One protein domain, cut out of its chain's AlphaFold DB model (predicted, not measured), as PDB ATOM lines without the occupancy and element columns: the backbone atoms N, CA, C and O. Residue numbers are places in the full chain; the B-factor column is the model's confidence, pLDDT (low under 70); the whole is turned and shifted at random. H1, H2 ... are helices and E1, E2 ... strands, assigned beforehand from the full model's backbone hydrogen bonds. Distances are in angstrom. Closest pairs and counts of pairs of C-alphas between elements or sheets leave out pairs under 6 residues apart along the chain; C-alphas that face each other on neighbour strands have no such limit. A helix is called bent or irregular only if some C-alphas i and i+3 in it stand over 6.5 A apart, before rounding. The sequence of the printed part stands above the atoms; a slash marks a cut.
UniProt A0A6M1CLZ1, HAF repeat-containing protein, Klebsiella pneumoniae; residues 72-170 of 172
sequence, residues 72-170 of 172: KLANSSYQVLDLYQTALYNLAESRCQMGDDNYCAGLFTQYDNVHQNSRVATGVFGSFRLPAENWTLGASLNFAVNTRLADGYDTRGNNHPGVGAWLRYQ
ATOM      1  N   LYS A  72     284.686 192.717 382.653       81.50
ATOM      2  CA  LYS A  72     283.791 191.726 382.035       81.50
ATOM      3  C   LYS A  72     284.147 190.296 382.457       81.50
ATOM      4  O   LYS A  72     283.249 189.492 382.708       81.50
ATOM      5  N   LEU A  73     285.437 189.990 382.580       80.19
ATOM      6  CA  LEU A  73     285.936 188.726 383.114       80.19
ATOM      7  C   LEU A  73     285.588 188.580 384.599       80.19
ATOM      8  O   LEU A  73     285.096 187.538 385.003       80.19
ATOM      9  N   ALA A  74     285.749 189.639 385.393       73.38
ATOM     10  CA  ALA A  74     285.359 189.662 386.796       73.38
ATOM     11  C   ALA A  74     283.850 189.420 386.935       73.38
ATOM     12  O   ALA A  74     283.440 188.485 387.614       73.38
ATOM     13  N   ASN A  75     283.022 190.168 386.204       78.19
ATOM     14  CA  ASN A  75     281.566 190.012 386.227       78.19
ATOM     15  C   ASN A  75     281.120 188.602 385.815       78.19
ATOM     16  O   ASN A  75     280.247 188.029 386.457       78.19
ATOM     17  N   SER A  76     281.736 188.017 384.785       74.38
ATOM     18  CA  SER A  76     281.443 186.632 384.384       74.38
ATOM     19  C   SER A  76     281.984 185.594 385.376       74.38
ATOM     20  O   SER A  76     281.329 184.584 385.608       74.38
ATOM     21  N   SER A  77     283.121 185.846 386.033       70.38
ATOM     22  CA  SER A  77     283.652 184.963 387.082       70.38
ATOM     23  C   SER A  77     282.765 184.935 388.329       70.38
ATOM     24  O   SER A  77     282.524 183.862 388.880       70.38
ATOM     25  N   TYR A  78     282.197 186.081 388.722       70.56
ATOM     26  CA  TYR A  78     281.230 186.151 389.817       70.56
ATOM     27  C   TYR A  78     279.935 185.408 389.476       70.56
ATOM     28  O   TYR A  78     279.408 184.709 390.332       70.56
ATOM     29  N   GLN A  79     279.466 185.476 388.226       69.12
ATOM     30  CA  GLN A  79     278.299 184.704 387.772       69.12
ATOM     31  C   GLN A  79     278.532 183.191 387.844       69.12
ATOM     32  O   GLN A  79     277.634 182.439 388.210       69.12
ATOM     33  N   VAL A  80     279.743 182.732 387.518       71.12
ATOM     34  CA  VAL A  80     280.102 181.314 387.646       71.12
ATOM     35  C   VAL A  80     280.141 180.899 389.118       71.12
ATOM     36  O   VAL A  80     279.634 179.834 389.464       71.12
ATOM     37  N   LEU A  81     280.695 181.737 389.997       76.06
ATOM     38  CA  LEU A  81     280.734 181.456 391.432       76.06
ATOM     39  C   LEU A  81     279.329 181.404 392.056       76.06
ATOM     40  O   LEU A  81     279.059 180.518 392.865       76.06
ATOM     41  N   ASP A  82     278.434 182.295 391.633       69.88
ATOM     42  CA  ASP A  82     277.025 182.330 392.046       69.88
ATOM     43  C   ASP A  82     276.250 181.088 391.565       69.88
ATOM     44  O   ASP A  82     275.463 180.495 392.310       69.88
ATOM     45  N   LEU A  83     276.553 180.600 390.355       69.31
ATOM     46  CA  LEU A  83     276.008 179.344 389.833       69.31
ATOM     47  C   LEU A  83     276.456 178.138 390.678       69.31
ATOM     48  O   LEU A  83     275.635 177.285 391.021       69.31
ATOM     49  N   TYR A  84     277.736 178.081 391.061       69.38
ATOM     50  CA  TYR A  84     278.250 177.028 391.943       69.38
ATOM     51  C   TYR A  84     277.656 177.110 393.348       69.38
ATOM     52  O   TYR A  84     277.292 176.078 393.909       69.38
ATOM     53  N   GLN A  85     277.510 178.315 393.905       70.75
ATOM     54  CA  GLN A  85     276.831 178.501 395.185       70.75
ATOM     55  C   GLN A  85     275.389 178.010 395.114       70.75
ATOM     56  O   GLN A  85     274.984 177.219 395.959       70.75
ATOM     57  N   THR A  86     274.640 178.393 394.082       71.62
ATOM     58  CA  THR A  86     273.247 177.970 393.891       71.62
ATOM     59  C   THR A  86     273.128 176.451 393.745       71.62
ATOM     60  O   THR A  86     272.247 175.841 394.349       71.62
ATOM     61  N   ALA A  87     274.023 175.803 392.995       67.19
ATOM     62  CA  ALA A  87     274.036 174.344 392.872       67.19
ATOM     63  C   ALA A  87     274.330 173.652 394.216       67.19
ATOM     64  O   ALA A  87     273.665 172.679 394.569       67.19
ATOM     65  N   LEU A  88     275.279 174.184 394.994       67.81
ATOM     66  CA  LEU A  88     275.615 173.669 396.322       67.81
ATOM     67  C   LEU A  88     274.493 173.905 397.339       67.81
ATOM     68  O   LEU A  88     274.225 173.020 398.148       67.81
ATOM     69  N   TYR A  89     273.810 175.049 397.281       66.62
ATOM     70  CA  TYR A  89     272.637 175.331 398.110       66.62
ATOM     71  C   TYR A  89     271.488 174.382 397.783       66.62
ATOM     72  O   TYR A  89     270.955 173.756 398.693       66.62
ATOM     73  N   ASN A  90     271.169 174.192 396.501       66.38
ATOM     74  CA  ASN A  90     270.135 173.244 396.081       66.38
ATOM     75  C   ASN A  90     270.480 171.801 396.472       66.38
ATOM     76  O   ASN A  90     269.595 171.042 396.857       66.38
ATOM     77  N   LEU A  91     271.760 171.421 396.419       67.25
ATOM     78  CA  LEU A  91     272.215 170.118 396.900       67.25
ATOM     79  C   LEU A  91     272.063 170.000 398.422       67.25
ATOM     80  O   LEU A  91     271.553 168.998 398.911       67.25
ATOM     81  N   ALA A  92     272.458 171.026 399.174       63.03
ATOM     82  CA  ALA A  92     272.364 171.036 400.631       63.03
ATOM     83  C   ALA A  92     270.916 171.110 401.147       63.03
ATOM     84  O   ALA A  92     270.644 170.656 402.257       63.03
ATOM     85  N   GLU A  93     270.004 171.694 400.369       64.00
ATOM     86  CA  GLU A  93     268.581 171.823 400.697       64.00
ATOM     87  C   GLU A  93     267.726 170.698 400.097       64.00
ATOM     88  O   GLU A  93     266.548 170.554 400.439       64.00
ATOM     89  N   SER A  94     268.307 169.869 399.222       64.56
ATOM     90  CA  SER A  94     267.597 168.730 398.657       64.56
ATOM     91  C   SER A  94     267.075 167.844 399.790       64.56
ATOM     92  O   SER A  94     267.794 167.444 400.708       64.56
ATOM     93  N   ARG A  95     265.751 167.651 399.779       64.31
ATOM     94  CA  ARG A  95     265.016 166.996 400.863       64.31
ATOM     95  C   ARG A  95     265.659 165.647 401.136       64.31
ATOM     96  O   ARG A  95     265.825 164.854 400.209       64.31
ATOM     97  N   CYS A  96     265.960 165.383 402.402       74.31
ATOM     98  CA  CYS A  96     266.409 164.065 402.793       74.31
ATOM     99  C   CYS A  96     265.351 163.033 402.412       74.31
ATOM    100  O   CYS A  96     264.239 163.075 402.936       74.31
ATOM    101  N   GLN A  97     265.667 162.161 401.454       77.12
ATOM    102  CA  GLN A  97     264.728 161.135 401.002       77.12
ATOM    103  C   GLN A  97     264.830 159.898 401.892       77.12
ATOM    104  O   GLN A  97     263.817 159.276 402.198       77.12
ATOM    105  N   MET A  98     266.052 159.556 402.304       76.69
ATOM    106  CA  MET A  98     266.378 158.392 403.124       76.69
ATOM    107  C   MET A  98     267.435 158.801 404.152       76.69
ATOM    108  O   MET A  98     268.549 159.144 403.770       76.69
ATOM    109  N   GLY A  99     267.113 158.780 405.443       80.69
ATOM    110  CA  GLY A  99     268.052 159.213 406.474       80.69
ATOM    111  C   GLY A  99     267.430 159.368 407.856       80.69
ATOM    112  O   GLY A  99     266.222 159.209 408.016       80.69
ATOM    113  N   ASP A 100     268.283 159.687 408.819       79.12
ATOM    114  CA  ASP A 100     267.958 160.029 410.208       79.12
ATOM    115  C   ASP A 100     268.665 161.357 410.568       79.12
ATOM    116  O   ASP A 100     269.327 161.954 409.714       79.12
ATOM    117  N   ASP A 101     268.599 161.822 411.814       77.50
ATOM    118  CA  ASP A 101     269.157 163.129 412.223       77.50
ATOM    119  C   ASP A 101     270.661 163.314 411.904       77.50
ATOM    120  O   ASP A 101     271.134 164.436 411.693       77.50
ATOM    121  N   ASN A 102     271.418 162.213 411.828       83.00
ATOM    122  CA  ASN A 102     272.873 162.228 411.642       83.00
ATOM    123  C   ASN A 102     273.334 161.851 410.231       83.00
ATOM    124  O   ASN A 102     274.498 162.067 409.905       83.00
ATOM    125  N   TYR A 103     272.481 161.267 409.391       86.50
ATOM    126  CA  TYR A 103     272.868 160.880 408.036       86.50
ATOM    127  C   TYR A 103     271.700 161.025 407.082       86.50
ATOM    128  O   TYR A 103     270.561 160.723 407.413       86.50
ATOM    129  N   CYS A 104     272.001 161.448 405.868       88.69
ATOM    130  CA  CYS A 104     271.008 161.702 404.859       88.69
ATOM    131  C   CYS A 104     271.483 161.210 403.500       88.69
ATOM    132  O   CYS A 104     272.649 161.353 403.158       88.69
ATOM    133  N   ALA A 105     270.582 160.651 402.709       90.00
ATOM    134  CA  ALA A 105     270.804 160.314 401.320       90.00
ATOM    135  C   ALA A 105     269.603 160.745 400.477       90.00
ATOM    136  O   ALA A 105     268.446 160.719 400.921       90.00
ATOM    137  N   GLY A 106     269.877 161.131 399.238       87.81
ATOM    138  CA  GLY A 106     268.839 161.522 398.302       87.81
ATOM    139  C   GLY A 106     269.313 161.559 396.860       87.81
ATOM    140  O   GLY A 106     270.484 161.348 396.540       87.81
ATOM    141  N   LEU A 107     268.354 161.816 395.982       86.69
ATOM    142  CA  LEU A 107     268.564 162.015 394.559       86.69
ATOM    143  C   LEU A 107     268.397 163.497 394.231       86.69
ATOM    144  O   LEU A 107     267.531 164.166 394.797       86.69
ATOM    145  N   PHE A 108     269.182 163.998 393.285       81.56
ATOM    146  CA  PHE A 108     269.024 165.342 392.744       81.56
ATOM    147  C   PHE A 108     268.993 165.307 391.217       81.56
ATOM    148  O   PHE A 108     269.631 164.474 390.576       81.56
ATOM    149  N   THR A 109     268.244 166.227 390.624       80.44
ATOM    150  CA  THR A 109     268.204 166.436 389.174       80.44
ATOM    151  C   THR A 109     268.562 167.882 388.898       80.44
ATOM    152  O   THR A 109     267.894 168.783 389.404       80.44
ATOM    153  N   GLN A 110     269.599 168.105 388.101       73.94
ATOM    154  CA  GLN A 110     270.053 169.428 387.704       73.94
ATOM    155  C   GLN A 110     269.799 169.643 386.210       73.94
ATOM    156  O   GLN A 110     270.060 168.770 385.376       73.94
ATOM    157  N   TYR A 111     269.276 170.824 385.891       75.50
ATOM    158  CA  TYR A 111     269.037 171.286 384.533       75.50
ATOM    159  C   TYR A 111     269.771 172.608 384.330       75.50
ATOM    160  O   TYR A 111     269.391 173.617 384.923       75.50
ATOM    161  N   ASP A 112     270.797 172.599 383.484       68.00
ATOM    162  CA  ASP A 112     271.574 173.792 383.157       68.00
ATOM    163  C   ASP A 112     271.340 174.170 381.686       68.00
ATOM    164  O   ASP A 112     271.427 173.327 380.785       68.00
ATOM    165  N   ASN A 113     271.049 175.450 381.436       65.75
ATOM    166  CA  ASN A 113     270.859 176.007 380.096       65.75
ATOM    167  C   ASN A 113     271.759 177.234 379.918       65.75
ATOM    168  O   ASN A 113     271.523 178.272 380.537       65.75
ATOM    169  N   VAL A 114     272.791 177.122 379.079       59.69
ATOM    170  CA  VAL A 114     273.729 178.221 378.815       59.69
ATOM    171  C   VAL A 114     273.983 178.323 377.317       59.69
ATOM    172  O   VAL A 114     274.557 177.419 376.723       59.69
ATOM    173  N   HIS A 115     273.582 179.452 376.719       54.41
ATOM    174  CA  HIS A 115     273.959 179.871 375.360       54.41
ATOM    175  C   HIS A 115     273.862 178.735 374.315       54.41
ATOM    176  O   HIS A 115     274.843 178.407 373.658       54.41
ATOM    177  N   GLN A 116     272.662 178.155 374.163       58.00
ATOM    178  CA  GLN A 116     272.318 177.050 373.240       58.00
ATOM    179  C   GLN A 116     272.780 175.641 373.651       58.00
ATOM    180  O   GLN A 116     272.412 174.674 372.988       58.00
ATOM    181  N   ASN A 117     273.508 175.492 374.759       54.59
ATOM    182  CA  ASN A 117     273.846 174.193 375.333       54.59
ATOM    183  C   ASN A 117     272.829 173.824 376.425       54.59
ATOM    184  O   ASN A 117     272.579 174.617 377.337       54.59
ATOM    185  N   SER A 118     272.255 172.623 376.336       66.44
ATOM    186  CA  SER A 118     271.328 172.094 377.347       66.44
ATOM    187  C   SER A 118     271.898 170.816 377.948       66.44
ATOM    188  O   SER A 118     272.209 169.856 377.231       66.44
ATOM    189  N   ARG A 119     272.050 170.810 379.274       68.31
ATOM    190  CA  ARG A 119     272.560 169.662 380.021       68.31
ATOM    191  C   ARG A 119     271.542 169.225 381.059       68.31
ATOM    192  O   ARG A 119     271.120 170.013 381.902       68.31
ATOM    193  N   VAL A 120     271.193 167.943 381.001       75.56
ATOM    194  CA  VAL A 120     270.400 167.269 382.027       75.56
ATOM    195  C   VAL A 120     271.311 166.312 382.779       75.56
ATOM    196  O   VAL A 120     271.878 165.382 382.192       75.56
ATOM    197  N   ALA A 121     271.443 166.542 384.079       76.00
ATOM    198  CA  ALA A 121     272.258 165.728 384.962       76.00
ATOM    199  C   ALA A 121     271.395 165.198 386.114       76.00
ATOM    200  O   ALA A 121     270.555 165.908 386.661       76.00
ATOM    201  N   THR A 122     271.541 163.921 386.446       82.19
ATOM    202  CA  THR A 122     270.854 163.284 387.574       82.19
ATOM    203  C   THR A 122     271.904 162.680 388.472       82.19
ATOM    204  O   THR A 122     272.819 162.021 387.994       82.19
ATOM    205  N   GLY A 123     271.790 162.890 389.771       87.00
ATOM    206  CA  GLY A 123     272.788 162.450 390.717       87.00
ATOM    207  C   GLY A 123     272.202 161.917 392.004       87.00
ATOM    208  O   GLY A 123     271.013 162.059 392.289       87.00
ATOM    209  N   VAL A 124     273.073 161.291 392.780       88.94
ATOM    210  CA  VAL A 124     272.794 160.870 394.148       88.94
ATOM    211  C   VAL A 124     273.717 161.636 395.072       88.94
ATOM    212  O   VAL A 124     274.855 161.932 394.707       88.94
ATOM    213  N   PHE A 125     273.253 161.956 396.266       89.88
ATOM    214  CA  PHE A 125     274.088 162.549 397.293       89.88
ATOM    215  C   PHE A 125     273.853 161.848 398.623       89.88
ATOM    216  O   PHE A 125     272.784 161.294 398.873       89.88
ATOM    217  N   GLY A 126     274.880 161.866 399.458       90.56
ATOM    218  CA  GLY A 126     274.829 161.412 400.833       90.56
ATOM    219  C   GLY A 126     275.553 162.411 401.718       90.56
ATOM    220  O   GLY A 126     276.610 162.905 401.340       90.56
ATOM    221  N   SER A 127     274.998 162.720 402.878       89.19
ATOM    222  CA  SER A 127     275.608 163.583 403.877       89.19
ATOM    223  C   SER A 127     275.526 162.982 405.274       89.19
ATOM    224  O   SER A 127     274.685 162.139 405.569       89.19
ATOM    225  N   PHE A 128     276.447 163.397 406.130       89.00
ATOM    226  CA  PHE A 128     276.562 163.009 407.522       89.00
ATOM    227  C   PHE A 128     276.730 164.272 408.365       89.00
ATOM    228  O   PHE A 128     277.626 165.083 408.107       89.00
ATOM    229  N   ARG A 129     275.861 164.453 409.358       87.06
ATOM    230  CA  ARG A 129     275.896 165.566 410.307       87.06
ATOM    231  C   ARG A 129     276.563 165.097 411.597       87.06
ATOM    232  O   ARG A 129     276.115 164.142 412.221       87.06
ATOM    233  N   LEU A 130     277.635 165.779 411.996       86.25
ATOM    234  CA  LEU A 130     278.352 165.551 413.248       86.25
ATOM    235  C   LEU A 130     277.652 166.310 414.391       86.25
ATOM    236  O   LEU A 130     277.653 167.544 414.377       86.25
ATOM    237  N   PRO A 131     277.112 165.616 415.411       72.81
ATOM    238  CA  PRO A 131     276.379 166.257 416.509       72.81
ATOM    239  C   PRO A 131     277.237 167.160 417.400       72.81
ATOM    240  O   PRO A 131     276.711 168.058 418.045       72.81
ATOM    241  N   ALA A 132     278.549 166.912 417.468       73.75
ATOM    242  CA  ALA A 132     279.433 167.575 418.425       73.75
ATOM    243  C   ALA A 132     279.728 169.047 418.081       73.75
ATOM    244  O   ALA A 132     280.020 169.832 418.976       73.75
ATOM    245  N   GLU A 133     279.659 169.421 416.802       76.31
ATOM    246  CA  GLU A 133     280.195 170.702 416.316       76.31
ATOM    247  C   GLU A 133     279.398 171.280 415.122       76.31
ATOM    248  O   GLU A 133     279.888 172.148 414.407       76.31
ATOM    249  N   ASN A 134     278.172 170.802 414.858       82.38
ATOM    250  CA  ASN A 134     277.323 171.275 413.748       82.38
ATOM    251  C   ASN A 134     277.968 171.217 412.343       82.38
ATOM    252  O   ASN A 134     277.538 171.912 411.415       82.38
ATOM    253  N   TRP A 135     278.969 170.359 412.140       86.06
ATOM    254  CA  TRP A 135     279.514 170.099 410.809       86.06
ATOM    255  C   TRP A 135     278.621 169.134 410.038       86.06
ATOM    256  O   TRP A 135     278.136 168.142 410.575       86.06
ATOM    257  N   THR A 136     278.449 169.391 408.749       86.38
ATOM    258  CA  THR A 136     277.811 168.480 407.799       86.38
ATOM    259  C   THR A 136     278.798 168.175 406.688       86.38
ATOM    260  O   THR A 136     279.224 169.080 405.974       86.38
ATOM    261  N   LEU A 137     279.165 166.909 406.541       89.81
ATOM    262  CA  LEU A 137     279.981 166.423 405.434       89.81
ATOM    263  C   LEU A 137     279.065 165.769 404.415       89.81
ATOM    264  O   LEU A 137     278.103 165.118 404.804       89.81
ATOM    265  N   GLY A 138     279.357 165.875 403.130       89.25
ATOM    266  CA  GLY A 138     278.601 165.162 402.117       89.25
ATOM    267  C   GLY A 138     279.409 164.832 400.882       89.25
ATOM    268  O   GLY A 138     280.450 165.419 400.603       89.25
ATOM    269  N   ALA A 139     278.916 163.853 400.146       91.19
ATOM    270  CA  ALA A 139     279.426 163.416 398.867       91.19
ATOM    271  C   ALA A 139     278.268 163.309 397.877       91.19
ATOM    272  O   ALA A 139     277.119 163.080 398.248       91.19
ATOM    273  N   SER A 140     278.572 163.485 396.602       88.81
ATOM    274  CA  SER A 140     277.611 163.432 395.514       88.81
ATOM    275  C   SER A 140     278.234 162.786 394.288       88.81
ATOM    276  O   SER A 140     279.424 162.956 394.009       88.81
ATOM    277  N   LEU A 141     277.414 162.033 393.568       88.62
ATOM    278  CA  LEU A 141     277.725 161.449 392.274       88.62
ATOM    279  C   LEU A 141     276.732 162.023 391.274       88.62
ATOM    280  O   LEU A 141     275.529 161.953 391.499       88.62
ATOM    281  N   ASN A 142     277.224 162.572 390.174       85.62
ATOM    282  CA  ASN A 142     276.421 163.191 389.134       85.62
ATOM    283  C   ASN A 142     276.574 162.425 387.818       85.62
ATOM    284  O   ASN A 142     277.663 162.362 387.250       85.62
ATOM    285  N   PHE A 143     275.478 161.883 387.309       81.94
ATOM    286  CA  PHE A 143     275.401 161.159 386.049       81.94
ATOM    287  C   PHE A 143     274.759 162.068 384.996       81.94
ATOM    288  O   PHE A 143     273.587 162.440 385.084       81.94
ATOM    289  N   ALA A 144     275.524 162.442 383.972       75.31
ATOM    290  CA  ALA A 144     274.968 163.156 382.829       75.31
ATOM    291  C   ALA A 144     274.130 162.176 381.992       75.31
ATOM    292  O   ALA A 144     274.638 161.139 381.572       75.31
ATOM    293  N   VAL A 145     272.847 162.483 381.773       66.25
ATOM    294  CA  VAL A 145     271.937 161.593 381.026       66.25
ATOM    295  C   VAL A 145     271.808 162.056 379.580       66.25
ATOM    296  O   VAL A 145     271.989 161.266 378.659       66.25
ATOM    297  N   ASN A 146     271.519 163.343 379.368       62.22
ATOM    298  CA  ASN A 146     271.353 163.917 378.035       62.22
ATOM    299  C   ASN A 146     272.117 165.244 377.960       62.22
ATOM    300  O   ASN A 146     271.807 166.191 378.687       62.22
ATOM    301  N   THR A 147     273.125 165.297 377.093       61.41
ATOM    302  CA  THR A 147     273.998 166.465 376.933       61.41
ATOM    303  C   THR A 147     273.967 166.875 375.469       61.41
ATOM    304  O   THR A 147     274.520 166.177 374.622       61.41
ATOM    305  N   ARG A 148     273.281 167.974 375.145       57.06
ATOM    306  CA  ARG A 148     273.277 168.541 373.790       57.06
ATOM    307  C   ARG A 148     274.184 169.761 373.780       57.06
ATOM    308  O   ARG A 148     273.723 170.855 374.096       57.06
ATOM    309  N   LEU A 149     275.456 169.532 373.453       57.94
ATOM    310  CA  LEU A 149     276.457 170.585 373.301       57.94
ATOM    311  C   LEU A 149     276.317 171.300 371.950       57.94
ATOM    312  O   LEU A 149     275.749 170.754 371.007       57.94
ATOM    313  N   ALA A 150     276.814 172.537 371.885       52.97
ATOM    314  CA  ALA A 150     276.852 173.335 370.662       52.97
ATOM    315  C   ALA A 150     277.715 172.671 369.570       52.97
ATOM    316  O   ALA A 150     278.662 171.940 369.879       52.97
ATOM    317  N   ASP A 151     277.405 172.963 368.301       48.03
ATOM    318  CA  ASP A 151     278.112 172.421 367.134       48.03
ATOM    319  C   ASP A 151     279.638 172.580 367.266       48.03
ATOM    320  O   ASP A 151     280.158 173.677 367.475       48.03
ATOM    321  N   GLY A 152     280.360 171.462 367.150       51.59
ATOM    322  CA  GLY A 152     281.822 171.398 367.274       51.59
ATOM    323  C   GLY A 152     282.345 170.875 368.617       51.59
ATOM    324  O   GLY A 152     283.534 170.570 368.713       51.59
ATOM    325  N   TYR A 153     281.484 170.696 369.623       48.97
ATOM    326  CA  TYR A 153     281.832 170.010 370.870       48.97
ATOM    327  C   TYR A 153     281.218 168.612 370.895       48.97
ATOM    328  O   TYR A 153     280.006 168.441 370.951       48.97
ATOM    329  N   ASP A 154     282.080 167.604 370.872       55.59
ATOM    330  CA  ASP A 154     281.711 166.202 371.033       55.59
ATOM    331  C   ASP A 154     281.988 165.778 372.484       55.59
ATOM    332  O   ASP A 154     282.982 166.210 373.081       55.59
ATOM    333  N   THR A 155     281.133 164.930 373.061       59.72
ATOM    334  CA  THR A 155     281.384 164.276 374.353       59.72
ATOM    335  C   THR A 155     282.470 163.217 374.169       59.72
ATOM    336  O   THR A 155     282.227 162.012 374.246       59.72
ATOM    337  N   ARG A 156     283.694 163.659 373.872       55.94
ATOM    338  CA  ARG A 156     284.851 162.780 373.763       55.94
ATOM    339  C   ARG A 156     285.311 162.390 375.156       55.94
ATOM    340  O   ARG A 156     285.946 163.176 375.851       55.94
ATOM    341  N   GLY A 157     285.046 161.142 375.514       50.03
ATOM    342  CA  GLY A 157     285.651 160.502 376.674       50.03
ATOM    343  C   GLY A 157     284.615 160.143 377.723       50.03
ATOM    344  O   GLY A 157     283.934 161.020 378.233       50.03
ATOM    345  N   ASN A 158     284.522 158.833 377.976       55.69
ATOM    346  CA  ASN A 158     283.779 158.127 379.018       55.69
ATOM    347  C   ASN A 158     282.757 158.946 379.816       55.69
ATOM    348  O   ASN A 158     283.111 159.864 380.553       55.69
ATOM    349  N   ASN A 159     281.511 158.469 379.784       63.41
ATOM    350  CA  ASN A 159     280.389 158.875 380.630       63.41
ATOM    351  C   ASN A 159     280.627 158.560 382.127       63.41
ATOM    352  O   ASN A 159     279.835 157.867 382.765       63.41
ATOM    353  N   HIS A 160     281.759 158.987 382.681       73.25
ATOM    354  CA  HIS A 160     282.066 158.830 384.087       73.25
ATOM    355  C   HIS A 160     281.175 159.768 384.898       73.25
ATOM    356  O   HIS A 160     281.007 160.934 384.522       73.25
ATOM    357  N   PRO A 161     280.633 159.292 386.027       78.06
ATOM    358  CA  PRO A 161     279.951 160.176 386.944       78.06
ATOM    359  C   PRO A 161     280.917 161.240 387.464       78.06
ATOM    360  O   PRO A 161     282.047 160.938 387.853       78.06
ATOM    361  N   GLY A 162     280.458 162.488 387.495       82.56
ATOM    362  CA  GLY A 162     281.131 163.535 388.248       82.56
ATOM    363  C   GLY A 162     281.042 163.204 389.732       82.56
ATOM    364  O   GLY A 162     279.970 162.864 390.220       82.56
ATOM    365  N   VAL A 163     282.155 163.294 390.446       88.00
ATOM    366  CA  VAL A 163     282.193 163.075 391.894       88.00
ATOM    367  C   VAL A 163     282.480 164.400 392.584       88.00
ATOM    368  O   VAL A 163     283.339 165.160 392.140       88.00
ATOM    369  N   GLY A 164     281.745 164.697 393.649       87.06
ATOM    370  CA  GLY A 164     281.923 165.922 394.422       87.06
ATOM    371  C   GLY A 164     281.767 165.648 395.906       87.06
ATOM    372  O   GLY A 164     280.878 164.901 396.298       87.06
ATOM    373  N   ALA A 165     282.612 166.262 396.726       90.31
ATOM    374  CA  ALA A 165     282.484 166.262 398.176       90.31
ATOM    375  C   ALA A 165     282.283 167.696 398.666       90.31
ATOM    376  O   ALA A 165     282.797 168.639 398.064       90.31
ATOM    377  N   TRP A 166     281.528 167.860 399.744       85.69
ATOM    378  CA  TRP A 166     281.234 169.156 400.336       85.69
ATOM    379  C   TRP A 166     281.250 169.076 401.862       85.69
ATOM    380  O   TRP A 166     281.027 168.025 402.460       85.69
ATOM    381  N   LEU A 167     281.542 170.212 402.487       88.88
ATOM    382  CA  LEU A 167     281.580 170.395 403.932       88.88
ATOM    383  C   LEU A 167     280.854 171.700 404.252       88.88
ATOM    384  O   LEU A 167     281.102 172.720 403.610       88.88
ATOM    385  N   ARG A 168     279.963 171.672 405.236       84.19
ATOM    386  CA  ARG A 168     279.200 172.833 405.689       84.19
ATOM    387  C   ARG A 168     279.277 172.930 407.203       84.19
ATOM    388  O   ARG A 168     278.968 171.968 407.895       84.19
ATOM    389  N   TYR A 169     279.626 174.107 407.695       85.88
ATOM    390  CA  TYR A 169     279.494 174.473 409.100       85.88
ATOM    391  C   TYR A 169     278.229 175.323 409.273       85.88
ATOM    392  O   TYR A 169     277.953 176.189 408.437       85.88
ATOM    393  N   GLN A 170     277.433 175.050 410.307       79.00
ATOM    394  CA  GLN A 170     276.288 175.879 410.688       79.00
ATOM    395  C   GLN A 170     276.532 176.457 412.077       79.00
ATOM    396  O   GLN A 170     276.597 175.723 413.062       79.00
TER     397      GLN A 170
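Overview. This is residues 72 to 170 of the 172 residues of the protein "HAF repeat-containing protein" of Klebsiella pneumoniae (UniProt A0A6M1CLZ1). A long, twisted sheet of five antiparallel strands, with E2, E3 and E4 bent along their length, has a single helix, H1, over one face. Residues 83 to 92 of H1 pack on the sheet, while residues 72 to 82 stick out free of it. The printed part has 99 residues, with one named helix and five named strands in the order H1 E1 E2 E3 E4 E5, and its class is mixed, helices and strands. The sheet's order is E1 - E2 - E3 - E4 - E5. The whole is loose, with a radius of gyration of the C-alphas of 15.8 A, and elongated, spanning 51 by 32 by 20 A.

Along the chain. The longest strands by residues are E3, residues 117 to 130, 39.1 A from first to last C-alpha, and E4, residues 135 to 148, 37.6 A. E2, residues 103 to 114, measures 34.0 A, and E5, residues 162 to 169, measures 23.6 A, ending at C-alpha 169 at (279.494, 174.473, 409.100). E1 is short, residues 98 to 100, 7.4 A. H1, residues 72 to 93, runs 31.2 A from C-alpha 72 at (283.791, 191.726, 382.035) to C-alpha 93 at (268.581, 171.823, 400.697).

Arrangement. The five strands form a meander, each strand the antiparallel neighbour of the one before, and each successive pair is a hairpin. E1 and E5 are the edge strands. In E3 and E4, N 126 and O 139 are within hydrogen-bond range at 2.8 A; in E2 and E3, N 108 and O 123 are at 2.8 A. E4 and E5 have N 138 and O 166 at 2.8 A, and E1 and E2 have N 98 and O 105 at 3.0 A. E2 bends by 50 degrees at residue 106, E3 by 53 degrees at residue 120, and E4 by 63 degrees at residue 145. H1 is on the sheet, giving two layers, a helix on one face of a sheet. The closest C-alphas of H1 and E2 are those of Leu 91 and Phe 108, 7.1 A apart. H1 and E5 are near each other, with 5 pairs of C-alphas within 10 A. In H1 every O i to N i+4 pair is within hydrogen-bond range.

Size, cuts and confidence. The two C-alphas farthest apart, those of Ala 132 and Asp 151, are 51.5 A from each other. The printed part has no cut. The link from E4 to E5, residues 149 to 161, is long; the other links are tight. Mean pLDDT of the printed part is 74.4, and 36 residues are under 70, among them residues 87 to 95, 112 to 119 and 145 to 159.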